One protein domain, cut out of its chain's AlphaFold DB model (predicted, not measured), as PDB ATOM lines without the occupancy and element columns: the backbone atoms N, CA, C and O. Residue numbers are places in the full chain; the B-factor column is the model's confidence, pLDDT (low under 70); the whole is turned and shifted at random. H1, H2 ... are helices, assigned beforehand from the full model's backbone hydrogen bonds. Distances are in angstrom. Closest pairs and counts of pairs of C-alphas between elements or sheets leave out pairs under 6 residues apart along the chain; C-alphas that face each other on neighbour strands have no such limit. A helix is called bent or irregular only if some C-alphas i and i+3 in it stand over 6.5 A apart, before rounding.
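AT A GLANCE: This is residues 237 to 440 of the 440 residues of the protein "Cytochrome c domain-containing protein" of Myxococcales bacterium 68-20 (UniProt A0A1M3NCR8). Three long helices, H6, H8 and H9, pack together as a core, with long loops and the short helices H1, H2 and H7 around it. H4, H5 and the loop of residues 297 to 314 lie off one end and make the longest axis. The printed part has 204 residues, with nine named helices, H1 to H9 in chain order, and no named strand; the class is all helix, though 84 residues, under half, are in named helices. It is compact, with a radius of gyration of the C-alphas of 17.6 A, and spans 56 by 36 by 34 A.

IN THESE COORDINATES: Find C-alpha 332 at (-51.613, -20.873, 60.321); from there H6, residues 332 to 352, runs 31.4 A. It is irregular: C-alphas 333 and 336 are 8.5 A apart. H8, residues 390 to 405, and H9, residues 413 to 428, each measure 22.1 A; H9 ends at (-24.908, -24.279, 51.581). Look for the short helices H1 at 242 to 245, H2 at 263 to 268, H3 at 284 to 287, H4 at 292 to 296, H5 at 315 to 321 and H7 at 369 to 373.

HOW THE PARTS SIT: H6 touches H9 at a shallow tilt of 25 degrees, the same way; their closest C-alphas, Leu 346 and Ile 424, are 5.4 A apart. H8 and H9 form a helical hairpin, closest at C-alphas 395 and 423, 4.4 A. With residues 401 to 405 alone, H8 touches H2, closest at C-alphas 405 and 263, 5.0 A. H1 is near H8. H3 only just touches H2, H5 H4, and H7 H6, with 3 pairs of C-alphas within 8 A each. Each O i to N i+4 pair is within hydrogen-bond range in H2, H4, H7, H8 and H9, but 15 of 17 in H6 and 1 of 3 in H5, where 4 of 4 O i to N i+3 pairs are; H1 and H3 are too short for such a pair.

THE WHOLE: The farthest C-alphas, Ala 304 and Ser 386, are 56.8 A apart. The printed part has no cut, and no printed residue is under 70 in pLDDT. The links H1 to H2, H2 to H3, H4 to H5, H6 to H7 and H7 to H8 are long.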
ATOM      1  N   LYS A 237     -49.200 -40.099  45.729       94.88
ATOM      2  CA  LYS A 237     -47.895 -40.475  46.273       94.88
ATOM      3  C   LYS A 237     -46.789 -40.428  45.227       94.88
ATOM      4  O   LYS A 237     -47.049 -40.517  44.024       94.88
ATOM      5  N   SER A 238     -45.539 -40.375  45.676       93.56
ATOM      6  CA  SER A 238     -44.397 -40.638  44.812       93.56
ATOM      7  C   SER A 238     -44.515 -42.029  44.189       93.56
ATOM      8  O   SER A 238     -44.844 -43.014  44.844       93.56
ATOM      9  N   ARG A 239     -44.187 -42.115  42.898       93.12
ATOM     10  CA  ARG A 239     -44.079 -43.377  42.148       93.12
ATOM     11  C   ARG A 239     -42.685 -44.009  42.262       93.12
ATOM     12  O   ARG A 239     -42.341 -44.899  41.474       93.12
ATOM     13  N   LYS A 240     -41.851 -43.483  43.163       94.12
ATOM     14  CA  LYS A 240     -40.449 -43.854  43.365       94.12
ATOM     15  C   LYS A 240     -40.170 -43.984  44.853       94.12
ATOM     16  O   LYS A 240     -40.315 -43.011  45.588       94.12
ATOM     17  N   ASP A 241     -39.707 -45.161  45.255       95.75
ATOM     18  CA  ASP A 241     -39.142 -45.376  46.578       95.75
ATOM     19  C   ASP A 241     -37.842 -44.585  46.729       95.75
ATOM     20  O   ASP A 241     -36.781 -44.994  46.255       95.75
ATOM     21  N   VAL A 242     -37.929 -43.436  47.399       95.50
ATOM     22  CA  VAL A 242     -36.810 -42.502  47.589       95.50
ATOM     23  C   VAL A 242     -35.565 -43.159  48.200       95.50
ATOM     24  O   VAL A 242     -34.449 -42.725  47.921       95.50
ATOM     25  N   SER A 243     -35.735 -44.224  48.994       95.38
ATOM     26  CA  SER A 243     -34.625 -44.918  49.662       95.38
ATOM     27  C   SER A 243     -33.802 -45.820  48.742       95.38
ATOM     28  O   SER A 243     -32.678 -46.178  49.087       95.38
ATOM     29  N   LEU A 244     -34.346 -46.152  47.570       95.38
ATOM     30  CA  LEU A 244     -33.703 -46.964  46.534       95.38
ATOM     31  C   LEU A 244     -33.482 -46.179  45.234       95.38
ATOM     32  O   LEU A 244     -32.647 -46.554  44.414       95.38
ATOM     33  N   TYR A 245     -34.231 -45.093  45.038       95.62
ATOM     34  CA  TYR A 245     -34.168 -44.242  43.855       95.62
ATOM     35  C   TYR A 245     -32.943 -43.322  43.842       95.62
ATOM     36  O   TYR A 245     -32.380 -43.067  42.777       95.62
ATOM     37  N   ILE A 246     -32.520 -42.829  45.012       95.88
ATOM     38  CA  ILE A 246     -31.314 -42.005  45.141       95.88
ATOM     39  C   ILE A 246     -30.126 -42.912  45.440       95.88
ATOM     40  O   ILE A 246     -30.066 -43.573  46.474       95.88
ATOM     41  N   THR A 247     -29.160 -42.912  44.528       94.62
ATOM     42  CA  THR A 247     -27.935 -43.714  44.613       94.62
ATOM     43  C   THR A 247     -26.708 -42.811  44.771       94.62
ATOM     44  O   THR A 247     -26.828 -41.589  44.869       94.62
ATOM     45  N   ALA A 248     -25.502 -43.387  44.774       95.38
ATOM     46  CA  ALA A 248     -24.255 -42.621  44.841       95.38
ATOM     47  C   ALA A 248     -24.070 -41.632  43.667       95.38
ATOM     48  O   ALA A 248     -23.446 -40.589  43.860       95.38
ATOM     49  N   SER A 249     -24.617 -41.931  42.481       96.75
ATOM     50  CA  SER A 249     -24.506 -41.102  41.273       96.75
ATOM     51  C   SER A 249     -25.814 -41.134  40.482       96.75
ATOM     52  O   SER A 249     -26.247 -42.188  40.018       96.75
ATOM     53  N   ASN A 250     -26.466 -39.980  40.345       97.50
ATOM     54  CA  ASN A 250     -27.848 -39.884  39.879       97.50
ATOM     55  C   ASN A 250     -27.917 -39.189  38.518       97.50
ATOM     56  O   ASN A 250     -27.731 -37.976  38.429       97.50
ATOM     57  N   SER A 251     -28.209 -39.950  37.461       96.25
ATOM     58  CA  SER A 251     -28.433 -39.411  36.116       96.25
ATOM     59  C   SER A 251     -29.744 -38.627  36.054       96.25
ATOM     60  O   SER A 251     -30.829 -39.192  36.207       96.25
ATOM     61  N   LEU A 252     -29.642 -37.317  35.824       96.31
ATOM     62  CA  LEU A 252     -30.773 -36.394  35.858       96.31
ATOM     63  C   LEU A 252     -31.465 -36.265  34.492       96.31
ATOM     64  O   LEU A 252     -30.824 -36.198  33.444       96.31
ATOM     65  N   SER A 253     -32.794 -36.181  34.513       95.06
ATOM     66  CA  SER A 253     -33.651 -35.895  33.353       95.06
ATOM     67  C   SER A 253     -34.834 -35.035  33.795       95.06
ATOM     68  O   SER A 253     -35.143 -35.017  34.983       95.06
ATOM     69  N   THR A 254     -35.567 -34.403  32.875       94.62
ATOM     70  CA  THR A 254     -36.752 -33.579  33.209       94.62
ATOM     71  C   THR A 254     -37.857 -34.332  33.956       94.62
ATOM     72  O   THR A 254     -38.676 -33.709  34.631       94.62
ATOM     73  N   ARG A 255     -37.860 -35.671  33.893       92.00
ATOM     74  CA  ARG A 255     -38.788 -36.563  34.613       92.00
ATOM     75  C   ARG A 255     -38.172 -37.231  35.851       92.00
ATOM     76  O   ARG A 255     -38.759 -38.171  36.382       92.00
ATOM     77  N   TRP A 256     -36.989 -36.800  36.289       96.25
ATOM     78  CA  TRP A 256     -36.344 -37.310  37.500       96.25
ATOM     79  C   TRP A 256     -37.045 -36.793  38.769       96.25
ATOM     80  O   TRP A 256     -37.604 -35.690  38.792       96.25
ATOM     81  N   GLY A 257     -36.995 -37.588  39.839       95.75
ATOM     82  CA  GLY A 257     -37.546 -37.245  41.152       95.75
ATOM     83  C   GLY A 257     -38.946 -37.821  41.417       95.75
ATOM     84  O   GLY A 257     -39.369 -38.761  40.736       95.75
ATOM     85  N   PRO A 258     -39.671 -37.291  42.422       95.62
ATOM     86  CA  PRO A 258     -41.015 -37.753  42.759       95.62
ATOM     87  C   PRO A 258     -42.004 -37.377  41.652       95.62
ATOM     88  O   PRO A 258     -41.801 -36.391  40.940       95.62
ATOM     89  N   HIS A 259     -43.101 -38.123  41.524       92.38
ATOM     90  CA  HIS A 259     -44.189 -37.719  40.628       92.38
ATOM     91  C   HIS A 259     -44.932 -36.482  41.170       92.38
ATOM     92  O   HIS A 259     -44.735 -36.088  42.320       92.38
ATOM     93  N   ASP A 260     -45.765 -35.854  40.340       89.75
ATOM     94  CA  ASP A 260     -46.600 -34.732  40.763       89.75
ATOM     95  C   ASP A 260     -47.713 -35.205  41.710       89.75
ATOM     96  O   ASP A 260     -48.216 -36.319  41.592       89.75
ATOM     97  N   GLY A 261     -48.085 -34.359  42.674       91.38
ATOM     98  CA  GLY A 261     -49.020 -34.728  43.738       91.38
ATOM     99  C   GLY A 261     -48.548 -35.816  44.726       91.38
ATOM    100  O   GLY A 261     -49.321 -36.728  45.011       91.38
ATOM    101  N   PRO A 262     -47.341 -35.743  45.320       95.25
ATOM    102  CA  PRO A 262     -46.892 -36.673  46.358       95.25
ATOM    103  C   PRO A 262     -47.421 -36.263  47.751       95.25
ATOM    104  O   PRO A 262     -46.659 -36.127  48.711       95.25
ATOM    105  N   GLN A 263     -48.723 -35.974  47.882       97.06
ATOM    106  CA  GLN A 263     -49.278 -35.454  49.142       97.06
ATOM    107  C   GLN A 263     -49.161 -36.458  50.303       97.06
ATOM    108  O   GLN A 263     -48.891 -36.052  51.435       97.06
ATOM    109  N   ALA A 264     -49.324 -37.760  50.039       97.31
ATOM    110  CA  ALA A 264     -49.216 -38.809  51.053       97.31
ATOM    111  C   ALA A 264     -47.790 -38.941  51.617       97.31
ATOM    112  O   ALA A 264     -47.622 -39.214  52.806       97.31
ATOM    113  N   ASP A 265     -46.762 -38.709  50.800       97.56
ATOM    114  CA  ASP A 265     -45.351 -38.725  51.205       97.56
ATOM    115  C   ASP A 265     -45.034 -37.656  52.252       97.56
ATOM    116  O   ASP A 265     -44.339 -37.933  53.234       97.56
ATOM    117  N   VAL A 266     -45.570 -36.449  52.038       97.81
ATOM    118  CA  VAL A 266     -45.429 -35.312  52.954       97.81
ATOM    119  C   VAL A 266     -46.294 -35.531  54.191       97.81
ATOM    120  O   VAL A 266     -45.773 -35.469  55.301       97.81
ATOM    121  N   TYR A 267     -47.582 -35.855  54.020       98.12
ATOM    122  CA  TYR A 267     -48.520 -36.115  55.121       98.12
ATOM    123  C   TYR A 267     -47.993 -37.179  56.087       98.12
ATOM    124  O   TYR A 267     -47.919 -36.944  57.291       98.12
ATOM    125  N   SER A 268     -47.547 -38.321  55.560       96.62
ATOM    126  CA  SER A 268     -47.027 -39.427  56.369       96.62
ATOM    127  C   SER A 268     -45.724 -39.111  57.104       96.62
ATOM    128  O   SER A 268     -45.433 -39.768  58.108       96.62
ATOM    129  N   GLY A 269     -44.959 -38.122  56.632       96.31
ATOM    130  CA  GLY A 269     -43.649 -37.774  57.174       96.31
ATOM    131  C   GLY A 269     -42.510 -38.680  56.690       96.31
ATOM    132  O   GLY A 269     -41.569 -38.900  57.450       96.31
ATOM    133  N   LYS A 270     -42.625 -39.306  55.502       95.00
ATOM    134  CA  LYS A 270     -41.760 -40.454  55.142       95.00
ATOM    135  C   LYS A 270     -41.154 -40.467  53.740       95.00
ATOM    136  O   LYS A 270     -40.102 -41.077  53.575       95.00
ATOM    137  N   GLY A 271     -41.808 -39.885  52.733       95.19
ATOM    138  CA  GLY A 271     -41.410 -40.095  51.329       95.19
ATOM    139  C   GLY A 271     -40.342 -39.137  50.785       95.19
ATOM    140  O   GLY A 271     -39.963 -39.255  49.622       95.19
ATOM    141  N   GLY A 272     -39.840 -38.202  51.596       96.75
ATOM    142  CA  GLY A 272     -38.657 -37.394  51.287       96.75
ATOM    143  C   GLY A 272     -37.341 -38.130  51.569       96.75
ATOM    144  O   GLY A 272     -37.295 -39.142  52.269       96.75
ATOM    145  N   TYR A 273     -36.242 -37.605  51.032       97.69
ATOM    146  CA  TYR A 273     -34.898 -38.103  51.303       97.69
ATOM    147  C   TYR A 273     -34.447 -37.675  52.702       97.69
ATOM    148  O   TYR A 273     -34.360 -36.483  53.006       97.69
ATOM    149  N   HIS A 274     -34.143 -38.660  53.545       96.50
ATOM    150  CA  HIS A 274     -33.648 -38.452  54.900       96.50
ATOM    151  C   HIS A 274     -32.116 -38.429  54.896       96.50
ATOM    152  O   HIS A 274     -31.486 -39.418  54.520       96.50
ATOM    153  N   PHE A 275     -31.510 -37.322  55.328       96.62
ATOM    154  CA  PHE A 275     -30.052 -37.211  55.397       96.62
ATOM    155  C   PHE A 275     -29.464 -38.087  56.511       96.62
ATOM    156  O   PHE A 275     -30.050 -38.247  57.583       96.62
ATOM    157  N   ALA A 276     -28.278 -38.652  56.266       93.62
ATOM    158  CA  ALA A 276     -27.603 -39.521  57.224       93.62
ATOM    159  C   ALA A 276     -27.349 -38.802  58.564       93.62
ATOM    160  O   ALA A 276     -26.908 -37.653  58.600       93.62
ATOM    161  N   GLY A 277     -27.641 -39.488  59.673       92.81
ATOM    162  CA  GLY A 277     -27.539 -38.928  61.024       92.81
ATOM    163  C   GLY A 277     -28.645 -37.933  61.405       92.81
ATOM    164  O   GLY A 277     -28.632 -37.450  62.534       92.81
ATOM    165  N   GLN A 278     -29.602 -37.638  60.516       95.12
ATOM    166  CA  GLN A 278     -30.778 -36.828  60.836       95.12
ATOM    167  C   GLN A 278     -31.989 -37.700  61.170       95.12
ATOM    168  O   GLN A 278     -32.247 -38.718  60.526       95.12
ATOM    169  N   THR A 279     -32.778 -37.242  62.140       94.81
ATOM    170  CA  THR A 279     -34.098 -37.803  62.456       94.81
ATOM    171  C   THR A 279     -35.177 -36.836  61.984       94.81
ATOM    172  O   THR A 279     -35.038 -35.613  62.113       94.81
ATOM    173  N   TYR A 280     -36.258 -37.392  61.441       96.06
ATOM    174  CA  TYR A 280     -37.385 -36.642  60.904       96.06
ATOM    175  C   TYR A 280     -38.609 -36.844  61.788       96.06
ATOM    176  O   TYR A 280     -39.068 -37.968  61.992       96.06
ATOM    177  N   GLY A 281     -39.091 -35.738  62.346       94.88
ATOM    178  CA  GLY A 281     -40.318 -35.669  63.117       94.88
ATOM    179  C   GLY A 281     -41.551 -35.621  62.218       94.88
ATOM    180  O   GLY A 281     -41.474 -35.431  61.003       94.88
ATOM    181  N   SER A 282     -42.713 -35.765  62.844       94.62
ATOM    182  CA  SER A 282     -44.010 -35.695  62.183       94.62
ATOM    183  C   SER A 282     -44.977 -34.883  63.035       94.62
ATOM    184  O   SER A 282     -44.928 -34.931  64.264       94.62
ATOM    185  N   SER A 283     -45.846 -34.115  62.388       92.88
ATOM    186  CA  SER A 283     -46.875 -33.322  63.061       92.88
ATOM    187  C   SER A 283     -48.096 -34.156  63.467       92.88
ATOM    188  O   SER A 283     -48.381 -35.201  62.879       92.88
ATOM    189  N   ALA A 284     -48.907 -33.617  64.381       93.88
ATOM    190  CA  ALA A 284     -50.209 -34.182  64.740       93.88
ATOM    191  C   ALA A 284     -51.209 -34.273  63.563       93.88
ATOM    192  O   ALA A 284     -52.210 -34.973  63.673       93.88
ATOM    193  N   HIS A 285     -50.959 -33.613  62.424       94.25
ATOM    194  CA  HIS A 285     -51.811 -33.777  61.243       94.25
ATOM    195  C   HIS A 285     -51.745 -35.207  60.696       94.25
ATOM    196  O   HIS A 285     -52.772 -35.729  60.285       94.25
ATOM    197  N   ALA A 286     -50.585 -35.872  60.773       94.62
ATOM    198  CA  ALA A 286     -50.378 -37.221  60.240       94.62
ATOM    199  C   ALA A 286     -51.225 -38.310  60.934       94.62
ATOM    200  O   ALA A 286     -51.360 -39.416  60.404       94.62
ATOM    201  N   THR A 287     -51.789 -38.013  62.112       93.12
ATOM    202  CA  THR A 287     -52.609 -38.929  62.921       93.12
ATOM    203  C   THR A 287     -54.108 -38.616  62.872       93.12
ATOM    204  O   THR A 287     -54.894 -39.287  63.544       93.12
ATOM    205  N   VAL A 288     -54.536 -37.640  62.060       93.44
ATOM    206  CA  VAL A 288     -55.956 -37.303  61.881       93.44
ATOM    207  C   VAL A 288     -56.720 -38.509  61.322       93.44
ATOM    208  O   VAL A 288     -56.364 -39.084  60.289       93.44
ATOM    209  N   ALA A 289     -57.806 -38.893  61.998       90.00
ATOM    210  CA  ALA A 289     -58.674 -39.980  61.553       90.00
ATOM    211  C   ALA A 289     -59.223 -39.694  60.143       90.00
ATOM    212  O   ALA A 289     -59.608 -38.567  59.846       90.00
ATOM    213  N   ASN A 290     -59.256 -40.711  59.275       93.75
ATOM    214  CA  ASN A 290     -59.606 -40.611  57.844       93.75
ATOM    215  C   ASN A 290     -58.683 -39.714  56.988       93.75
ATOM    216  O   ASN A 290     -58.945 -39.550  55.794       93.75
ATOM    217  N   ALA A 291     -57.601 -39.175  57.565       95.56
ATOM    218  CA  ALA A 291     -56.563 -38.396  56.896       95.56
ATOM    219  C   ALA A 291     -57.121 -37.345  55.917       95.56
ATOM    220  O   ALA A 291     -57.809 -36.410  56.329       95.56
ATOM    221  N   CYS A 292     -56.854 -37.518  54.619       96.12
ATOM    222  CA  CYS A 292     -57.225 -36.613  53.532       96.12
ATOM    223  C   CYS A 292     -58.706 -36.195  53.575       96.12
ATOM    224  O   CYS A 292     -59.019 -35.015  53.427       96.12
ATOM    225  N   VAL A 293     -59.608 -37.149  53.835       94.81
ATOM    226  CA  VAL A 293     -61.070 -36.948  53.838       94.81
ATOM    227  C   VAL A 293     -61.484 -35.907  54.886       94.81
ATOM    228  O   VAL A 293     -62.348 -35.072  54.625       94.81
ATOM    229  N   SER A 294     -60.810 -35.883  56.039       93.25
ATOM    230  CA  SER A 294     -61.117 -34.965  57.144       93.25
ATOM    231  C   SER A 294     -60.735 -33.509  56.876       93.25
ATOM    232  O   SER A 294     -61.241 -32.631  57.561       93.25
ATOM    233  N   CYS A 295     -59.929 -33.217  55.852       94.62
ATOM    234  CA  CYS A 295     -59.691 -31.840  55.406       94.62
ATOM    235  C   CYS A 295     -60.393 -31.534  54.076       94.62
ATOM    236  O   CYS A 295     -60.995 -30.473  53.942       94.62
ATOM    237  N   HIS A 296     -60.315 -32.454  53.109       95.19
ATOM    238  CA  HIS A 296     -60.693 -32.232  51.707       95.19
ATOM    239  C   HIS A 296     -62.143 -32.580  51.362       95.19
ATOM    240  O   HIS A 296     -62.625 -32.136  50.327       95.19
ATOM    241  N   MET A 297     -62.824 -33.374  52.193       93.00
ATOM    242  CA  MET A 297     -64.189 -33.850  51.940       93.00
ATOM    243  C   MET A 297     -65.095 -33.576  53.143       93.00
ATOM    244  O   MET A 297     -65.806 -34.454  53.635       93.00
ATOM    245  N   GLN A 298     -65.031 -32.354  53.672       89.19
ATOM    246  CA  GLN A 298     -65.838 -31.976  54.831       89.19
ATOM    247  C   GLN A 298     -67.346 -32.067  54.525       89.19
ATOM    248  O   GLN A 298     -67.754 -31.720  53.416       89.19
ATOM    249  N   PRO A 299     -68.185 -32.531  55.472       86.88
ATOM    250  CA  PRO A 299     -69.633 -32.595  55.287       86.88
ATOM    251  C   PRO A 299     -70.248 -31.239  54.927       86.88
ATOM    252  O   PRO A 299     -70.016 -30.239  55.610       86.88
ATOM    253  N   VAL A 300     -71.078 -31.207  53.884       81.06
ATOM    254  CA  VAL A 300     -71.755 -29.986  53.425       81.06
ATOM    255  C   VAL A 300     -73.206 -29.987  53.899       81.06
ATOM    256  O   VAL A 300     -74.028 -30.764  53.417       81.06
ATOM    257  N   ALA A 301     -73.540 -29.091  54.833       79.62
ATOM    258  CA  ALA A 301     -74.861 -29.041  55.470       79.62
ATOM    259  C   ALA A 301     -76.024 -28.862  54.475       79.62
ATOM    260  O   ALA A 301     -77.059 -29.512  54.605       79.62
ATOM    261  N   THR A 302     -75.836 -28.046  53.433       74.31
ATOM    262  CA  THR A 302     -76.819 -27.840  52.353       74.31
ATOM    263  C   THR A 302     -76.953 -29.032  51.397       74.31
ATOM    264  O   THR A 302     -77.873 -29.052  50.586       74.31
ATOM    265  N   ASN A 303     -76.078 -30.037  51.503       71.62
ATOM    266  CA  ASN A 303     -76.082 -31.274  50.720       71.62
ATOM    267  C   ASN A 303     -76.326 -32.493  51.637       71.62
ATOM    268  O   ASN A 303     -75.624 -33.497  51.553       71.62
ATOM    269  N   ALA A 304     -77.262 -32.366  52.586       75.06
ATOM    270  CA  ALA A 304     -77.620 -33.396  53.572       75.06
ATOM    271  C   ALA A 304     -76.435 -33.953  54.401       75.06
ATOM    272  O   ALA A 304     -76.467 -35.100  54.846       75.06
ATOM    273  N   ASN A 305     -75.395 -33.142  54.629       79.00
ATOM    274  CA  ASN A 305     -74.124 -33.539  55.254       79.00
ATOM    275  C   ASN A 305     -73.336 -34.614  54.477       79.00
ATOM    276  O   ASN A 305     -72.476 -35.286  55.050       79.00
ATOM    277  N   ALA A 306     -73.570 -34.761  53.170       82.50
ATOM    278  CA  ALA A 306     -72.686 -35.538  52.309       82.50
ATOM    279  C   ALA A 306     -71.266 -34.920  52.291       82.50
ATOM    280  O   ALA A 306     -71.145 -33.688  52.335       82.50
ATOM    281  N   PRO A 307     -70.196 -35.734  52.215       88.00
ATOM    282  CA  PRO A 307     -68.824 -35.242  52.061       88.00
ATOM    283  C   PRO A 307     -68.669 -34.357  50.816       88.00
ATOM    284  O   PRO A 307     -69.198 -34.703  49.758       88.00
ATOM    285  N   ASP A 308     -67.931 -33.247  50.909       88.50
ATOM    286  CA  ASP A 308     -67.652 -32.383  49.755       88.50
ATOM    287  C   ASP A 308     -66.821 -33.117  48.686       88.50
ATOM    288  O   ASP A 308     -65.700 -33.556  48.944       88.50
ATOM    289  N   HIS A 309     -67.356 -33.230  47.469       90.75
ATOM    290  CA  HIS A 309     -66.658 -33.849  46.339       90.75
ATOM    291  C   HIS A 309     -65.880 -32.860  45.452       90.75
ATOM    292  O   HIS A 309     -65.283 -33.280  44.460       90.75
ATOM    293  N   THR A 310     -65.791 -31.571  45.815       88.38
ATOM    294  CA  THR A 310     -64.822 -30.649  45.188       88.38
ATOM    295  C   THR A 310     -63.375 -31.036  45.500       88.38
ATOM    296  O   THR A 310     -62.460 -30.619  44.785       88.38
ATOM    297  N   MET A 311     -63.166 -31.825  46.563       90.81
ATOM    298  CA  MET A 311     -61.867 -32.207  47.127       90.81
ATOM    299  C   MET A 311     -61.015 -31.005  47.578       90.81
ATOM    300  O   MET A 311     -59.800 -31.129  47.770       90.81
ATOM    301  N   LYS A 312     -61.622 -29.818  47.725       90.50
ATOM    302  CA  LYS A 312     -60.938 -28.596  48.158       90.50
ATOM    303  C   LYS A 312     -60.940 -28.550  49.687       90.50
ATOM    304  O   LYS A 312     -62.003 -28.641  50.293       90.50
ATOM    305  N   PRO A 313     -59.774 -28.392  50.336       92.00
ATOM    306  CA  PRO A 313     -59.744 -28.274  51.780       92.00
ATOM    307  C   PRO A 313     -60.360 -26.941  52.210       92.00
ATOM    308  O   PRO A 313     -60.329 -25.958  51.467       92.00
ATOM    309  N   THR A 314     -60.865 -26.882  53.440       88.81
ATOM    310  CA  THR A 314     -61.317 -25.626  54.058       88.81
ATOM    311  C   THR A 314     -60.642 -25.416  55.408       88.81
ATOM    312  O   THR A 314     -60.342 -26.366  56.130       88.81
ATOM    313  N   VAL A 315     -60.435 -24.155  55.793       92.25
ATOM    314  CA  VAL A 315     -59.867 -23.807  57.109       92.25
ATOM    315  C   VAL A 315     -60.812 -24.113  58.280       92.25
ATOM    316  O   VAL A 315     -60.410 -23.982  59.433       92.25
ATOM    317  N   ALA A 316     -62.061 -24.513  58.011       90.75
ATOM    318  CA  ALA A 316     -63.051 -24.823  59.040       90.75
ATOM    319  C   ALA A 316     -62.606 -26.005  59.912       90.75
ATOM    320  O   ALA A 316     -62.608 -25.886  61.137       90.75
ATOM    321  N   PHE A 317     -62.122 -27.092  59.297       91.81
ATOM    322  CA  PHE A 317     -61.570 -28.227  60.041       91.81
ATOM    323  C   PHE A 317     -60.357 -27.813  60.884       91.81
ATOM    324  O   PHE A 317     -60.277 -28.152  62.062       91.81
ATOM    325  N   CYS A 318     -59.449 -27.003  60.328       93.56
ATOM    326  CA  CYS A 318     -58.250 -26.541  61.031       93.56
ATOM    327  C   CYS A 318     -58.581 -25.823  62.352       93.56
ATOM    328  O   CYS A 318     -57.876 -26.009  63.342       93.56
ATOM    329  N   LYS A 319     -59.671 -25.043  62.391       94.00
ATOM    330  CA  LYS A 319     -60.109 -24.291  63.581       94.00
ATOM    331  C   LYS A 319     -60.610 -25.175  64.732       94.00
ATOM    332  O   LYS A 319     -60.674 -24.689  65.857       94.00
ATOM    333  N   THR A 320     -60.895 -26.460  64.492       93.12
ATOM    334  CA  THR A 320     -61.246 -27.417  65.562       93.12
ATOM    335  C   THR A 320     -60.068 -27.708  66.501       93.12
ATOM    336  O   THR A 320     -60.276 -27.876  67.700       93.12
ATOM    337  N   CYS A 321     -58.833 -27.682  65.983       94.12
ATOM    338  CA  CYS A 321     -57.601 -27.862  66.758       94.12
ATOM    339  C   CYS A 321     -56.854 -26.534  66.976       94.12
ATOM    340  O   CYS A 321     -56.365 -26.255  68.070       94.12
ATOM    341  N   HIS A 322     -56.797 -25.670  65.958       94.88
ATOM    342  CA  HIS A 322     -56.179 -24.344  66.026       94.88
ATOM    343  C   HIS A 322     -57.199 -23.283  66.467       94.88
ATOM    344  O   HIS A 322     -57.487 -22.339  65.734       94.88
ATOM    345  N   THR A 323     -57.750 -23.432  67.674       96.12
ATOM    346  CA  THR A 323     -58.885 -22.624  68.174       96.12
ATOM    347  C   THR A 323     -58.620 -21.115  68.236       96.12
ATOM    348  O   THR A 323     -59.554 -20.323  68.164       96.12
ATOM    349  N   GLN A 324     -57.351 -20.704  68.328       95.12
ATOM    350  CA  GLN A 324     -56.934 -19.295  68.331       95.12
ATOM    351  C   GLN A 324     -56.785 -18.696  66.917       95.12
ATOM    352  O   GLN A 324     -56.527 -17.502  66.773       95.12
ATOM    353  N   TYR A 325     -56.907 -19.501  65.854       95.94
ATOM    354  CA  TYR A 325     -56.731 -19.035  64.479       95.94
ATOM    355  C   TYR A 325     -58.027 -18.430  63.920       95.94
ATOM    356  O   TYR A 325     -58.943 -19.128  63.484       95.94
ATOM    357  N   THR A 326     -58.091 -17.100  63.882       94.50
ATOM    358  CA  THR A 326     -59.249 -16.353  63.362       94.50
ATOM    359  C   THR A 326     -59.243 -16.181  61.840       94.50
ATOM    360  O   THR A 326     -60.307 -15.970  61.257       94.50
ATOM    361  N   GLY A 327     -58.088 -16.334  61.182       94.56
ATOM    362  CA  GLY A 327     -57.897 -16.057  59.753       94.56
ATOM    363  C   GLY A 327     -58.619 -16.998  58.775       94.56
ATOM    364  O   GLY A 327     -59.394 -17.881  59.154       94.56
ATOM    365  N   THR A 328     -58.370 -16.784  57.483       94.62
ATOM    366  CA  THR A 328     -59.045 -17.457  56.355       94.62
ATOM    367  C   THR A 328     -58.093 -18.225  55.430       94.62
ATOM    368  O   THR A 328     -58.541 -18.798  54.440       94.62
ATOM    369  N   THR A 329     -56.795 -18.259  55.738       95.50
ATOM    370  CA  THR A 329     -55.756 -18.915  54.930       95.50
ATOM    371  C   THR A 329     -55.262 -20.201  55.596       95.50
ATOM    372  O   THR A 329     -55.508 -20.451  56.773       95.50
ATOM    373  N   PHE A 330     -54.517 -21.023  54.857       96.06
ATOM    374  CA  PHE A 330     -53.815 -22.174  55.438       96.06
ATOM    375  C   PHE A 330     -52.461 -21.799  56.067       96.06
ATOM    376  O   PHE A 330     -51.766 -22.668  56.591       96.06
ATOM    377  N   ASP A 331     -52.093 -20.513  56.072       96.44
ATOM    378  CA  ASP A 331     -50.853 -20.011  56.670       96.44
ATOM    379  C   ASP A 331     -50.993 -19.806  58.189       96.44
ATOM    380  O   ASP A 331     -50.767 -18.730  58.748       96.44
ATOM    381  N   ILE A 332     -51.429 -20.863  58.873       94.88
ATOM    382  CA  ILE A 332     -51.613 -20.873  60.321       94.88
ATOM    383  C   ILE A 332     -50.237 -20.713  60.978       94.88
ATOM    384  O   ILE A 332     -49.312 -21.475  60.696       94.88
ATOM    385  N   GLN A 333     -50.100 -19.695  61.835       92.00
ATOM    386  CA  GLN A 333     -48.848 -19.349  62.527       92.00
ATOM    387  C   GLN A 333     -47.649 -19.125  61.570       92.00
ATOM    388  O   GLN A 333     -46.504 -19.387  61.934       92.00
ATOM    389  N   GLY A 334     -47.897 -18.675  60.330       93.94
ATOM    390  CA  GLY A 334     -46.845 -18.475  59.324       93.94
ATOM    391  C   GLY A 334     -46.242 -19.777  58.774       93.94
ATOM    392  O   GLY A 334     -45.151 -19.760  58.200       93.94
ATOM    393  N   GLY A 335     -46.908 -20.924  58.973       94.88
ATOM    394  CA  GLY A 335     -46.417 -22.241  58.570       94.88
ATOM    395  C   GLY A 335     -46.072 -22.358  57.081       94.88
ATOM    396  O   GLY A 335     -44.967 -22.802  56.759       94.88
ATOM    397  N   GLN A 336     -46.966 -21.912  56.195       96.75
ATOM    398  CA  GLN A 336     -46.732 -21.888  54.747       96.75
ATOM    399  C   GLN A 336     -45.726 -20.802  54.361       96.75
ATOM    400  O   GLN A 336     -44.911 -21.024  53.466       96.75
ATOM    401  N   SER A 337     -45.743 -19.644  55.024       97.25
ATOM    402  CA  SER A 337     -44.782 -18.563  54.773       97.25
ATOM    403  C   SER A 337     -43.337 -18.999  55.044       97.25
ATOM    404  O   SER A 337     -42.461 -18.756  54.211       97.25
ATOM    405  N   ILE A 338     -43.092 -19.728  56.139       97.19
ATOM    406  CA  ILE A 338     -41.780 -20.318  56.458       97.19
ATOM    407  C   ILE A 338     -41.363 -21.332  55.381       97.19
ATOM    408  O   ILE A 338     -40.248 -21.262  54.867       97.19
ATOM    409  N   VAL A 339     -42.262 -22.246  54.996       98.06
ATOM    410  CA  VAL A 339     -41.974 -23.271  53.974       98.06
ATOM    411  C   VAL A 339     -41.704 -22.643  52.604       98.06
ATOM    412  O   VAL A 339     -40.766 -23.054  51.926       98.06
ATOM    413  N   ARG A 340     -42.443 -21.599  52.207       98.06
ATOM    414  CA  ARG A 340     -42.182 -20.836  50.972       98.06
ATOM    415  C   ARG A 340     -40.830 -20.120  51.001       98.06
ATOM    416  O   ARG A 340     -40.166 -20.065  49.973       98.06
ATOM    417  N   SER A 341     -40.403 -19.590  52.150       98.00
ATOM    418  CA  SER A 341     -39.064 -18.999  52.288       98.00
ATOM    419  C   SER A 341     -37.955 -20.046  52.167       98.00
ATOM    420  O   SER A 341     -36.986 -19.796  51.454       98.00
ATOM    421  N   GLY A 342     -38.130 -21.228  52.768       98.44
ATOM    422  CA  GLY A 342     -37.215 -22.359  52.581       98.44
ATOM    423  C   GLY A 342     -37.172 -22.852  51.133       98.44
ATOM    424  O   GLY A 342     -36.092 -23.060  50.589       98.44
ATOM    425  N   LEU A 343     -38.328 -22.960  50.466       98.69
ATOM    426  CA  LEU A 343     -38.391 -23.294  49.041       98.69
ATOM    427  C   LEU A 343     -37.633 -22.278  48.180       98.69
ATOM    428  O   LEU A 343     -36.887 -22.708  47.313       98.69
ATOM    429  N   ARG A 344     -37.772 -20.965  48.421       98.62
ATOM    430  CA  ARG A 344     -37.016 -19.933  47.679       98.62
ATOM    431  C   ARG A 344     -35.506 -20.084  47.854       98.62
ATOM    432  O   ARG A 344     -34.798 -20.122  46.858       98.62
ATOM    433  N   GLU A 345     -35.016 -20.227  49.086       98.56
ATOM    434  CA  GLU A 345     -33.577 -20.395  49.338       98.56
ATOM    435  C   GLU A 345     -33.028 -21.687  48.708       98.56
ATOM    436  O   GLU A 345     -31.990 -21.661  48.048       98.56
ATOM    437  N   LEU A 346     -33.748 -22.807  48.844       98.75
ATOM    438  CA  LEU A 346     -33.350 -24.082  48.243       98.75
ATOM    439  C   LEU A 346     -33.394 -24.043  46.708       98.75
ATOM    440  O   LEU A 346     -32.503 -24.581  46.055       98.75
ATOM    441  N   ARG A 347     -34.406 -23.385  46.131       98.75
ATOM    442  CA  ARG A 347     -34.556 -23.175  44.686       98.75
ATOM    443  C   ARG A 347     -33.382 -22.395  44.108       98.75
ATOM    444  O   ARG A 347     -32.847 -22.820  43.092       98.75
ATOM    445  N   THR A 348     -32.968 -21.304  44.755       98.62
ATOM    446  CA  THR A 348     -31.796 -20.522  44.336       98.62
ATOM    447  C   THR A 348     -30.543 -21.397  44.331       98.62
ATOM    448  O   THR A 348     -29.938 -21.565  43.280       98.62
ATOM    449  N   LEU A 349     -30.241 -22.084  45.442       98.62
ATOM    450  CA  LEU A 349     -29.074 -22.977  45.541       98.62
ATOM    451  C   LEU A 349     -29.065 -24.085  44.469       98.62
ATOM    452  O   LEU A 349     -28.018 -24.406  43.910       98.62
ATOM    453  N   LEU A 350     -30.228 -24.669  44.161       98.69
ATOM    454  CA  LEU A 350     -30.367 -25.686  43.113       98.69
ATOM    455  C   LEU A 350     -30.281 -25.099  41.694       98.69
ATOM    456  O   LEU A 350     -29.799 -25.780  40.786       98.69
ATOM    457  N   ASN A 351     -30.734 -23.863  41.475       98.38
ATOM    458  CA  ASN A 351     -30.607 -23.176  40.190       98.38
ATOM    459  C   ASN A 351     -29.155 -22.765  39.910       98.38
ATOM    460  O   ASN A 351     -28.667 -22.986  38.803       98.38
ATOM    461  N   ASP A 352     -28.451 -22.263  40.925       97.69
ATOM    462  CA  ASP A 352     -27.029 -21.906  40.864       97.69
ATOM    463  C   ASP A 352     -26.161 -23.145  40.578       97.69
ATOM    464  O   ASP A 352     -25.246 -23.102  39.757       97.69
ATOM    465  N   ALA A 353     -26.518 -24.296  41.163       97.00
ATOM    466  CA  ALA A 353     -25.944 -25.605  40.836       97.00
ATOM    467  C   ALA A 353     -26.387 -26.164  39.458       97.00
ATOM    468  O   ALA A 353     -26.014 -27.277  39.078       97.00
ATOM    469  N   GLY A 354     -27.197 -25.425  38.691       97.06
ATOM    470  CA  GLY A 354     -27.648 -25.796  37.348       97.06
ATOM    471  C   GLY A 354     -28.585 -27.006  37.305       97.06
ATOM    472  O   GLY A 354     -28.567 -27.742  36.312       97.06
ATOM    473  N   ARG A 355     -29.365 -27.239  38.373       98.25
ATOM    474  CA  ARG A 355     -30.236 -28.418  38.568       98.25
ATOM    475  C   ARG A 355     -31.714 -28.188  38.261       98.25
ATOM    476  O   ARG A 355     -32.455 -29.168  38.187       98.25
ATOM    477  N   LEU A 356     -32.148 -26.944  38.054       98.44
ATOM    478  CA  LEU A 356     -33.546 -26.594  37.770       98.44
ATOM    479  C   LEU A 356     -33.720 -25.972  36.380       98.44
ATOM    480  O   LEU A 356     -32.834 -25.295  35.866       98.44
ATOM    481  N   THR A 357     -34.867 -26.239  35.755       98.12
ATOM    482  CA  THR A 357     -35.267 -25.662  34.466       98.12
ATOM    483  C   THR A 357     -36.789 -25.634  34.315       98.12
ATOM    484  O   THR A 357     -37.496 -26.494  34.846       98.12
ATOM    485  N   ARG A 358     -37.292 -24.686  33.523       97.06
ATOM    486  CA  ARG A 358     -38.663 -24.677  32.974       97.06
ATOM    487  C   ARG A 358     -38.701 -24.869  31.454       97.06
ATOM    488  O   ARG A 358     -39.765 -24.857  30.844       97.06
ATOM    489  N   SER A 359     -37.543 -25.065  30.823       95.12
ATOM    490  CA  SER A 359     -37.446 -25.295  29.380       95.12
ATOM    491  C   SER A 359     -37.998 -26.672  29.007       95.12
ATOM    492  O   SER A 359     -37.527 -27.693  29.503       95.12
ATOM    493  N   ALA A 360     -38.936 -26.720  28.061       89.06
ATOM    494  CA  ALA A 360     -39.499 -27.977  27.561       89.06
ATOM    495  C   ALA A 360     -38.535 -28.786  26.660       89.06
ATOM    496  O   ALA A 360     -38.806 -29.950  26.367       89.06
ATOM    497  N   ALA A 361     -37.426 -28.186  26.208       92.12
ATOM    498  CA  ALA A 361     -36.469 -28.791  25.286       92.12
ATOM    499  C   ALA A 361     -35.022 -28.320  25.533       92.12
ATOM    500  O   ALA A 361     -34.771 -27.322  26.215       92.12
ATOM    501  N   ALA A 362     -34.066 -29.036  24.933       93.44
ATOM    502  CA  ALA A 362     -32.659 -28.643  24.892       93.44
ATOM    503  C   ALA A 362     -32.490 -27.251  24.233       93.44
ATOM    504  O   ALA A 362     -33.216 -26.955  23.283       93.44
ATOM    505  N   PRO A 363     -31.551 -26.399  24.696       93.38
ATOM    506  CA  PRO A 363     -30.440 -26.693  25.612       93.38
ATOM    507  C   PRO A 363     -30.782 -26.691  27.117       93.38
ATOM    508  O   PRO A 363     -29.862 -26.782  27.924       93.38
ATOM    509  N   TYR A 364     -32.065 -26.620  27.498       96.88
ATOM    510  CA  TYR A 364     -32.538 -26.535  28.886       96.88
ATOM    511  C   TYR A 364     -31.889 -25.374  29.657       96.88
ATOM    512  O   TYR A 364     -30.897 -25.559  30.365       96.88
ATOM    513  N   ALA A 365     -32.429 -24.162  29.523       96.56
ATOM    514  CA  ALA A 365     -31.942 -23.008  30.279       96.56
ATOM    515  C   ALA A 365     -32.173 -23.193  31.793       96.56
ATOM    516  O   ALA A 365     -33.116 -23.878  32.194       96.56
ATOM    517  N   ASN A 366     -31.335 -22.577  32.629       97.00
ATOM    518  CA  ASN A 366     -31.643 -22.409  34.055       97.00
ATOM    519  C   ASN A 366     -32.916 -21.548  34.225       97.00
ATOM    520  O   ASN A 366     -33.394 -20.944  33.262       97.00
ATOM    521  N   LEU A 367     -33.464 -21.491  35.440       98.31
ATOM    522  CA  LEU A 367     -34.542 -20.557  35.781       98.31
ATOM    523  C   LEU A 367     -34.049 -19.108  35.631       98.31
ATOM    524  O   LEU A 367     -32.924 -18.810  36.048       98.31
ATOM    525  N   SER A 368     -34.885 -18.238  35.055       97.62
ATOM    526  CA  SER A 368     -34.626 -16.794  34.968       97.62
ATOM    527  C   SER A 368     -34.865 -16.075  36.302       97.62
ATOM    528  O   SER A 368     -35.398 -16.656  37.250       97.62
ATOM    529  N   ASP A 369     -34.516 -14.789  36.378       97.44
ATOM    530  CA  ASP A 369     -34.812 -13.965  37.556       97.44
ATOM    531  C   ASP A 369     -36.331 -13.829  37.780       97.44
ATOM    532  O   ASP A 369     -36.798 -13.885  38.919       97.44
ATOM    533  N   GLU A 370     -37.126 -13.739  36.707       96.94
ATOM    534  CA  GLU A 370     -38.594 -13.748  36.770       96.94
ATOM    535  C   GLU A 370     -39.138 -15.090  37.269       96.94
ATOM    536  O   GLU A 370     -40.046 -15.109  38.106       96.94
ATOM    537  N   ASP A 371     -38.574 -16.211  36.797       97.94
ATOM    538  CA  ASP A 371     -38.926 -17.535  37.306       97.94
ATOM    539  C   ASP A 371     -38.644 -17.610  38.809       97.94
ATOM    540  O   ASP A 371     -39.538 -17.980  39.569       97.94
ATOM    541  N   LEU A 372     -37.431 -17.243  39.244       97.75
ATOM    542  CA  LEU A 372     -36.982 -17.296  40.641       97.75
ATOM    543  C   LEU A 372     -37.801 -16.389  41.571       97.75
ATOM    544  O   LEU A 372     -38.071 -16.785  42.709       97.75
ATOM    545  N   ALA A 373     -38.209 -15.211  41.090       95.75
ATOM    546  CA  ALA A 373     -39.041 -14.257  41.825       95.75
ATOM    547  C   ALA A 373     -40.491 -14.737  42.022       95.75
ATOM    548  O   ALA A 373     -41.177 -14.278  42.945       95.75
ATOM    549  N   ASP A 374     -40.976 -15.662  41.187       94.88
ATOM    550  CA  ASP A 374     -42.314 -16.217  41.337       94.88
ATOM    551  C   ASP A 374     -42.444 -17.198  42.522       94.88
ATOM    552  O   ASP A 374     -41.486 -17.601  43.181       94.88
ATOM    553  N   ASN A 375     -43.687 -17.580  42.820       93.44
ATOM    554  CA  ASN A 375     -44.003 -18.586  43.838       93.44
ATOM    555  C   ASN A 375     -44.605 -19.864  43.220       93.44
ATOM    556  O   ASN A 375     -45.358 -20.585  43.884       93.44
ATOM    557  N   GLN A 376     -44.296 -20.138  41.950       96.00
ATOM    558  CA  GLN A 376     -44.786 -21.274  41.165       96.00
ATOM    559  C   GLN A 376     -43.763 -22.421  41.156       96.00
ATOM    560  O   GLN A 376     -43.499 -23.033  40.126       96.00
ATOM    561  N   PHE A 377     -43.212 -22.748  42.330       97.62
ATOM    562  CA  PHE A 377     -42.194 -23.795  42.539       97.62
ATOM    563  C   PHE A 377     -42.511 -25.128  41.838       97.62
ATOM    564  O   PHE A 377     -41.621 -25.839  41.394       97.62
ATOM    565  N   HIS A 378     -43.799 -25.464  41.726       94.50
ATOM    566  CA  HIS A 378     -44.280 -26.699  41.111       94.50
ATOM    567  C   HIS A 378     -44.143 -26.761  39.578       94.50
ATOM    568  O   HIS A 378     -44.380 -27.822  39.008       94.50
ATOM    569  N   LEU A 379     -43.838 -25.640  38.915       95.56
ATOM    570  CA  LEU A 379     -43.525 -25.596  37.482       95.56
ATOM    571  C   LEU A 379     -42.055 -25.934  37.207       95.56
ATOM    572  O   LEU A 379     -41.696 -26.219  36.067       95.56
ATOM    573  N   ASP A 380     -41.202 -25.901  38.232       97.50
ATOM    574  CA  ASP A 380     -39.791 -26.209  38.073       97.50
ATOM    575  C   ASP A 380     -39.600 -27.710  37.841       97.50
ATOM    576  O   ASP A 380     -40.137 -28.567  38.551       97.50
ATOM    577  N   THR A 381     -38.783 -28.032  36.848       96.94
ATOM    578  CA  THR A 381     -38.393 -29.399  36.513       96.94
ATOM    579  C   THR A 381     -36.894 -29.580  36.699       96.94
ATOM    580  O   THR A 381     -36.130 -28.619  36.809       96.94
ATOM    581  N   VAL A 382     -36.461 -30.836  36.750       97.81
ATOM    582  CA  VAL A 382     -35.046 -31.173  36.873       97.81
ATOM    583  C   VAL A 382     -34.338 -30.883  35.559       97.81
ATOM    584  O   VAL A 382     -34.720 -31.393  34.506       97.81
ATOM    585  N   ARG A 383     -33.258 -30.115  35.619       97.81
ATOM    586  CA  ARG A 383     -32.414 -29.847  34.461       97.81
ATOM    587  C   ARG A 383     -31.537 -31.069  34.146       97.81
ATOM    588  O   ARG A 383     -30.770 -31.493  35.013       97.81
ATOM    589  N   PRO A 384     -31.614 -31.651  32.932       96.94
ATOM    590  CA  PRO A 384     -30.679 -32.690  32.509       96.94
ATOM    591  C   PRO A 384     -29.248 -32.143  32.475       96.94
ATOM    592  O   PRO A 384     -29.021 -31.016  32.035       96.94
ATOM    593  N   GLY A 385     -28.273 -32.931  32.924       92.00
ATOM    594  CA  GLY A 385     -26.890 -32.476  33.047       92.00
ATOM    595  C   GLY A 385     -25.963 -33.536  33.633       92.00
ATOM    596  O   GLY A 385     -26.241 -34.733  33.544       92.00
ATOM    597  N   SER A 386     -24.858 -33.094  34.238       91.50
ATOM    598  CA  SER A 386     -23.933 -33.975  34.961       91.50
ATOM    599  C   SER A 386     -24.655 -34.735  36.085       91.50
ATOM    600  O   SER A 386     -25.517 -34.145  36.745       91.50
ATOM    601  N   PRO A 387     -24.312 -36.012  36.346       95.94
ATOM    602  CA  PRO A 387     -24.889 -36.753  37.460       95.94
ATOM    603  C   PRO A 387     -24.690 -36.035  38.801       95.94
ATOM    604  O   PRO A 387     -23.627 -35.469  39.057       95.94
ATOM    605  N   ALA A 388     -25.711 -36.072  39.655       97.12
ATOM    606  CA  ALA A 388     -25.654 -35.510  41.003       97.12
ATOM    607  C   ALA A 388     -25.258 -36.583  42.029       97.12
ATOM    608  O   ALA A 388     -25.751 -37.717  41.982       97.12
ATOM    609  N   ALA A 389     -24.402 -36.221  42.985       97.56
ATOM    610  CA  ALA A 389     -24.078 -37.085  44.120       97.56
ATOM    611  C   ALA A 389     -25.297 -37.243  45.050       97.56
ATOM    612  O   ALA A 389     -26.164 -36.368  45.090       97.56
ATOM    613  N   ALA A 390     -25.353 -38.332  45.828       97.19
ATOM    614  CA  ALA A 390     -26.504 -38.653  46.683       97.19
ATOM    615  C   ALA A 390     -27.043 -37.479  47.540       97.19
ATOM    616  O   ALA A 390     -28.259 -37.288  47.542       97.19
ATOM    617  N   PRO A 391     -26.213 -36.648  48.214       97.38
ATOM    618  CA  PRO A 391     -26.735 -35.570  49.058       97.38
ATOM    619  C   PRO A 391     -27.367 -34.420  48.258       97.38
ATOM    620  O   PRO A 391     -28.371 -33.850  48.677       97.38
ATOM    621  N   GLU A 392     -26.814 -34.100  47.085       98.31
ATOM    622  CA  GLU A 392     -27.353 -33.079  46.180       98.31
ATOM    623  C   GLU A 392     -28.646 -33.566  45.511       98.31
ATOM    624  O   GLU A 392     -29.644 -32.848  45.481       98.31
ATOM    625  N   ALA A 393     -28.659 -34.819  45.048       98.56
ATOM    626  CA  ALA A 393     -29.858 -35.469  44.529       98.56
ATOM    627  C   ALA A 393     -30.965 -35.544  45.599       98.56
ATOM    628  O   ALA A 393     -32.126 -35.276  45.299       98.56
ATOM    629  N   GLY A 394     -30.611 -35.826  46.856       98.50
ATOM    630  CA  GLY A 394     -31.513 -35.768  48.007       98.50
ATOM    631  C   GLY A 394     -32.120 -34.389  48.236       98.50
ATOM    632  O   GLY A 394     -33.339 -34.270  48.364       98.50
ATOM    633  N   ALA A 395     -31.299 -33.336  48.207       98.81
ATOM    634  CA  ALA A 395     -31.770 -31.958  48.327       98.81
ATOM    635  C   ALA A 395     -32.715 -31.563  47.173       98.81
ATOM    636  O   ALA A 395     -33.770 -30.970  47.409       98.81
ATOM    637  N   LEU A 396     -32.388 -31.957  45.937       98.81
ATOM    638  CA  LEU A 396     -33.232 -31.754  44.757       98.81
ATOM    639  C   LEU A 396     -34.562 -32.520  44.857       98.81
ATOM    640  O   LEU A 396     -35.622 -31.959  44.590       98.81
ATOM    641  N   TYR A 397     -34.538 -33.781  45.290       98.75
ATOM    642  CA  TYR A 397     -35.747 -34.585  45.491       98.75
ATOM    643  C   TYR A 397     -36.655 -33.973  46.571       98.75
ATOM    644  O   TYR A 397     -37.869 -33.890  46.385       98.75
ATOM    645  N   ASN A 398     -36.070 -33.483  47.668       98.75
ATOM    646  CA  ASN A 398     -36.787 -32.803  48.749       98.75
ATOM    647  C   ASN A 398     -37.381 -31.455  48.324       98.75
ATOM    648  O   ASN A 398     -38.494 -31.127  48.736       98.75
ATOM    649  N   TYR A 399     -36.696 -30.694  47.465       98.81
ATOM    650  CA  TYR A 399     -37.293 -29.517  46.833       98.81
ATOM    651  C   TYR A 399     -38.545 -29.902  46.037       98.81
ATOM    652  O   TYR A 399     -39.634 -29.374  46.280       98.81
ATOM    653  N   LEU A 400     -38.405 -30.883  45.139       98.56
ATOM    654  CA  LEU A 400     -39.478 -31.324  44.253       98.56
ATOM    655  C   LEU A 400     -40.675 -31.884  45.026       98.56
ATOM    656  O   LEU A 400     -41.802 -31.577  44.659       98.56
ATOM    657  N   ILE A 401     -40.475 -32.664  46.095       97.88
ATOM    658  CA  ILE A 401     -41.597 -33.272  46.828       97.88
ATOM    659  C   ILE A 401     -42.468 -32.213  47.523       97.88
ATOM    660  O   ILE A 401     -43.696 -32.263  47.430       97.88
ATOM    661  N   ILE A 402     -41.848 -31.198  48.137       98.31
ATOM    662  CA  ILE A 402     -42.565 -30.104  48.805       98.31
ATOM    663  C   ILE A 402     -43.187 -29.146  47.775       98.31
ATOM    664  O   ILE A 402     -44.336 -28.730  47.941       98.31
ATOM    665  N   ALA A 403     -42.487 -28.846  46.676       97.94
ATOM    666  CA  ALA A 403     -43.018 -28.034  45.582       97.94
ATOM    667  C   ALA A 403     -44.230 -28.699  44.893       97.94
ATOM    668  O   ALA A 403     -45.262 -28.053  44.694       97.94
ATOM    669  N   ARG A 404     -44.138 -29.999  44.577       96.44
ATOM    670  CA  ARG A 404     -45.178 -30.785  43.883       96.44
ATOM    671  C   ARG A 404     -46.372 -31.152  44.763       96.44
ATOM    672  O   ARG A 404     -47.457 -31.378  44.227       96.44
ATOM    673  N   SER A 405     -46.211 -31.187  46.088       94.31
ATOM    674  CA  SER A 405     -47.324 -31.376  47.031       94.31
ATOM    675  C   SER A 405     -48.288 -30.172  47.041       94.31
ATOM    676  O   SER A 405     -49.488 -30.349  47.263       94.31
ATOM    677  N   LYS A 406     -47.795 -28.959  46.723       93.88
ATOM    678  CA  LYS A 406     -48.538 -27.675  46.623       93.88
ATOM    679  C   LYS A 406     -49.283 -27.220  47.894       93.88
ATOM    680  O   LYS A 406     -49.913 -26.166  47.891       93.88
ATOM    681  N   ASP A 407     -49.183 -27.967  48.988       94.19
ATOM    682  CA  ASP A 407     -49.735 -27.641  50.306       94.19
ATOM    683  C   ASP A 407     -48.838 -26.684  51.107       94.19
ATOM    684  O   ASP A 407     -49.277 -26.105  52.098       94.19
ATOM    685  N   PHE A 408     -47.575 -26.531  50.694       95.69
ATOM    686  CA  PHE A 408     -46.546 -25.750  51.386       95.69
ATOM    687  C   PHE A 408     -46.391 -26.156  52.862       95.69
ATOM    688  O   PHE A 408     -46.250 -25.312  53.745       95.69
ATOM    689  N   GLY A 409     -46.408 -27.468  53.118       94.81
ATOM    690  CA  GLY A 409     -46.173 -28.067  54.431       94.81
ATOM    691  C   GLY A 409     -47.384 -28.112  55.363       94.81
ATOM    692  O   GLY A 409     -47.215 -28.485  56.517       94.81
ATOM    693  N   VAL A 410     -48.594 -27.774  54.911       97.00
ATOM    694  CA  VAL A 410     -49.827 -27.944  55.704       97.00
ATOM    695  C   VAL A 410     -50.064 -29.411  56.072       97.00
ATOM    696  O   VAL A 410     -50.489 -29.684  57.191       97.00
ATOM    697  N   HIS A 411     -49.750 -30.365  55.193       97.12
ATOM    698  CA  HIS A 411     -49.904 -31.794  55.479       97.12
ATOM    699  C   HIS A 411     -49.007 -32.264  56.626       97.12
ATOM    700  O   HIS A 411     -49.415 -33.129  57.396       97.12
ATOM    701  N   ASN A 412     -47.796 -31.707  56.745       97.62
ATOM    702  CA  ASN A 412     -46.868 -32.049  57.819       97.62
ATOM    703  C   ASN A 412     -45.816 -30.940  58.047       97.62
ATOM    704  O   ASN A 412     -44.718 -30.999  57.480       97.62
ATOM    705  N   PRO A 413     -46.124 -29.906  58.856       96.19
ATOM    706  CA  PRO A 413     -45.286 -28.710  58.948       96.19
ATOM    707  C   PRO A 413     -43.916 -28.952  59.583       96.19
ATOM    708  O   PRO A 413     -42.958 -28.296  59.182       96.19
ATOM    709  N   THR A 414     -43.790 -29.881  60.537       97.19
ATOM    710  CA  THR A 414     -42.482 -30.267  61.096       97.19
ATOM    711  C   THR A 414     -41.629 -30.938  60.024       97.19
ATOM    712  O   THR A 414     -40.522 -30.476  59.742       97.19
ATOM    713  N   TYR A 415     -42.177 -31.959  59.358       98.19
ATOM    714  CA  TYR A 415     -41.455 -32.732  58.354       98.19
ATOM    715  C   TYR A 415     -40.996 -31.880  57.166       98.19
ATOM    716  O   TYR A 415     -39.814 -31.873  56.822       98.19
ATOM    717  N   ALA A 416     -41.906 -31.092  56.580       98.25
ATOM    718  CA  ALA A 416     -41.600 -30.239  55.434       98.25
ATOM    719  C   ALA A 416     -40.491 -29.220  55.747       98.25
ATOM    720  O   ALA A 416     -39.581 -29.020  54.943       98.25
ATOM    721  N   LYS A 417     -40.531 -28.598  56.934       98.12
ATOM    722  CA  LYS A 417     -39.500 -27.642  57.359       98.12
ATOM    723  C   LYS A 417     -38.161 -28.332  57.656       98.12
ATOM    724  O   LYS A 417     -37.128 -27.751  57.342       98.12
ATOM    725  N   GLN A 418     -38.154 -29.546  58.217       98.56
ATOM    726  CA  GLN A 418     -36.921 -30.317  58.446       98.56
ATOM    727  C   GLN A 418     -36.268 -30.759  57.129       98.56
ATOM    728  O   GLN A 418     -35.073 -30.529  56.955       98.56
ATOM    729  N   LEU A 419     -37.043 -31.288  56.170       98.62
ATOM    730  CA  LEU A 419     -36.535 -31.620  54.831       98.62
ATOM    731  C   LEU A 419     -35.885 -30.406  54.157       98.62
ATOM    732  O   LEU A 419     -34.775 -30.522  53.641       98.62
ATOM    733  N   LEU A 420     -36.540 -29.237  54.183       98.75
ATOM    734  CA  LEU A 420     -35.971 -28.005  53.626       98.75
ATOM    735  C   LEU A 420     -34.710 -27.564  54.378       98.75
ATOM    736  O   LEU A 420     -33.716 -27.234  53.736       98.75
ATOM    737  N   TRP A 421     -34.722 -27.594  55.715       98.69
ATOM    738  CA  TRP A 421     -33.582 -27.171  56.532       98.69
ATOM    739  C   TRP A 421     -32.333 -28.014  56.263       98.69
ATOM    740  O   TRP A 421     -31.270 -27.456  55.985       98.69
ATOM    741  N   ASP A 422     -32.466 -29.344  56.287       98.62
ATOM    742  CA  ASP A 422     -31.341 -30.254  56.043       98.62
ATOM    743  C   ASP A 422     -30.845 -30.143  54.592       98.62
ATOM    744  O   ASP A 422     -29.638 -30.092  54.360       98.62
ATOM    745  N   SER A 423     -31.758 -30.024  53.618       98.81
ATOM    746  CA  SER A 423     -31.413 -29.890  52.191       98.81
ATOM    747  C   SER A 423     -30.642 -28.600  51.898       98.81
ATOM    748  O   SER A 423     -29.612 -28.633  51.226       98.81
ATOM    749  N   ILE A 424     -31.098 -27.463  52.436       98.81
ATOM    750  CA  ILE A 424     -30.399 -26.178  52.301       98.81
ATOM    751  C   ILE A 424     -29.039 -26.253  52.993       98.81
ATOM    752  O   ILE A 424     -28.034 -25.882  52.389       98.81
ATOM    753  N   ARG A 425     -28.973 -26.771  54.229       98.00
ATOM    754  CA  ARG A 425     -27.705 -26.893  54.961       98.00
ATOM    755  C   ARG A 425     -26.705 -27.795  54.236       98.00
ATOM    756  O   ARG A 425     -25.516 -27.481  54.231       98.00
ATOM    757  N   GLN A 426     -27.168 -28.869  53.601       97.56
ATOM    758  CA  GLN A 426     -26.324 -29.774  52.824       97.56
ATOM    759  C   GLN A 426     -25.694 -29.096  51.598       97.56
ATOM    760  O   GLN A 426     -24.531 -29.372  51.301       97.56
ATOM    761  N   LEU A 427     -26.430 -28.232  50.891       97.81
ATOM    762  CA  LEU A 427     -25.910 -27.513  49.718       97.81
ATOM    763  C   LEU A 427     -25.079 -26.279  50.101       97.81
ATOM    764  O   LEU A 427     -24.070 -25.987  49.467       97.81
ATOM    765  N   LYS A 428     -25.492 -25.559  51.148       96.69
ATOM    766  CA  LYS A 428     -24.908 -24.279  51.581       96.69
ATOM    767  C   LYS A 428     -23.705 -24.434  52.521       96.69
ATOM    768  O   LYS A 428     -22.942 -23.491  52.697       96.69
ATOM    769  N   GLY A 429     -23.577 -25.574  53.205       96.62
ATOM    770  CA  GLY A 429     -22.573 -25.805  54.257       96.62
ATOM    771  C   GLY A 429     -22.827 -25.053  55.578       96.62
ATOM    772  O   GLY A 429     -22.088 -25.231  56.544       96.62
ATOM    773  N   ALA A 430     -23.885 -24.243  55.651       96.44
ATOM    774  CA  ALA A 430     -24.262 -23.415  56.797       96.44
ATOM    775  C   ALA A 430     -25.782 -23.461  57.023       96.44
ATOM    776  O   ALA A 430     -26.521 -23.996  56.198       96.44
ATOM    777  N   ASN A 431     -26.275 -22.896  58.131       97.31
ATOM    778  CA  ASN A 431     -27.719 -22.875  58.388       97.31
ATOM    779  C   ASN A 431     -28.486 -22.085  57.298       97.31
ATOM    780  O   ASN A 431     -27.961 -21.104  56.748       97.31
ATOM    781  N   PRO A 432     -29.739 -22.474  57.000       97.56
ATOM    782  CA  PRO A 432     -30.629 -21.700  56.144       97.56
ATOM    783  C   PRO A 432     -30.828 -20.290  56.701       97.56
ATOM    784  O   PRO A 432     -31.007 -20.109  57.905       97.56
ATOM    785  N   THR A 433     -30.846 -19.290  55.827       97.12
ATOM    786  CA  THR A 433     -31.221 -17.919  56.203       97.12
ATOM    787  C   THR A 433     -32.727 -17.853  56.478       97.12
ATOM    788  O   THR A 433     -33.171 -17.166  57.393       97.12
ATOM    789  N   SER A 434     -33.514 -18.613  55.717       95.25
ATOM    790  CA  SER A 434     -34.974 -18.718  55.824       95.25
ATOM    791  C   SER A 434     -35.470 -19.533  57.028       95.25
ATOM    792  O   SER A 434     -36.604 -19.343  57.468       95.25
ATOM    793  N   LEU A 435     -34.636 -20.430  57.567       94.50
ATOM    794  CA  LEU A 435     -34.888 -21.218  58.777       94.50
ATOM    795  C   LEU A 435     -33.595 -21.289  59.628       94.50
ATOM    796  O   LEU A 435     -32.866 -22.280  59.549       94.50
ATOM    797  N   PRO A 436     -33.281 -20.265  60.446       92.44
ATOM    798  CA  PRO A 436     -31.995 -20.170  61.155       92.44
ATOM    799  C   PRO A 436     -31.682 -21.323  62.121       92.44
ATOM    800  O   PRO A 436     -30.513 -21.617  62.376       92.44
ATOM    801  N   SER A 437     -32.708 -22.001  62.642       94.69
ATOM    802  CA  SER A 437     -32.614 -23.177  63.513       94.69
ATOM    803  C   SER A 437     -33.346 -24.372  62.899       94.69
ATOM    804  O   SER A 437     -34.357 -24.202  62.213       94.69
ATOM    805  N   ARG A 438     -32.845 -25.594  63.147       94.81
ATOM    806  CA  ARG A 438     -33.536 -26.813  62.708       94.81
ATOM    807  C   ARG A 438     -34.864 -26.914  63.468       94.81
ATOM    808  O   ARG A 438     -34.833 -26.853  64.701       94.81
ATOM    809  N   PRO A 439     -36.010 -27.056  62.781       90.81
ATOM    810  CA  PRO A 439     -37.288 -27.276  63.447       90.81
ATOM    811  C   PRO A 439     -37.235 -28.550  64.291       90.81
ATOM    812  O   PRO A 439     -36.628 -29.537  63.867       90.81
ATOM    813  N   GLN A 440     -37.885 -28.522  65.452       81.69
ATOM    814  CA  GLN A 440     -38.125 -29.704  66.285       81.69
ATOM    815  C   GLN A 440     -39.337 -30.477  65.745       81.69
ATOM    816  O   GLN A 440     -40.356 -29.812  65.438       81.69
TER     817      GLN A 440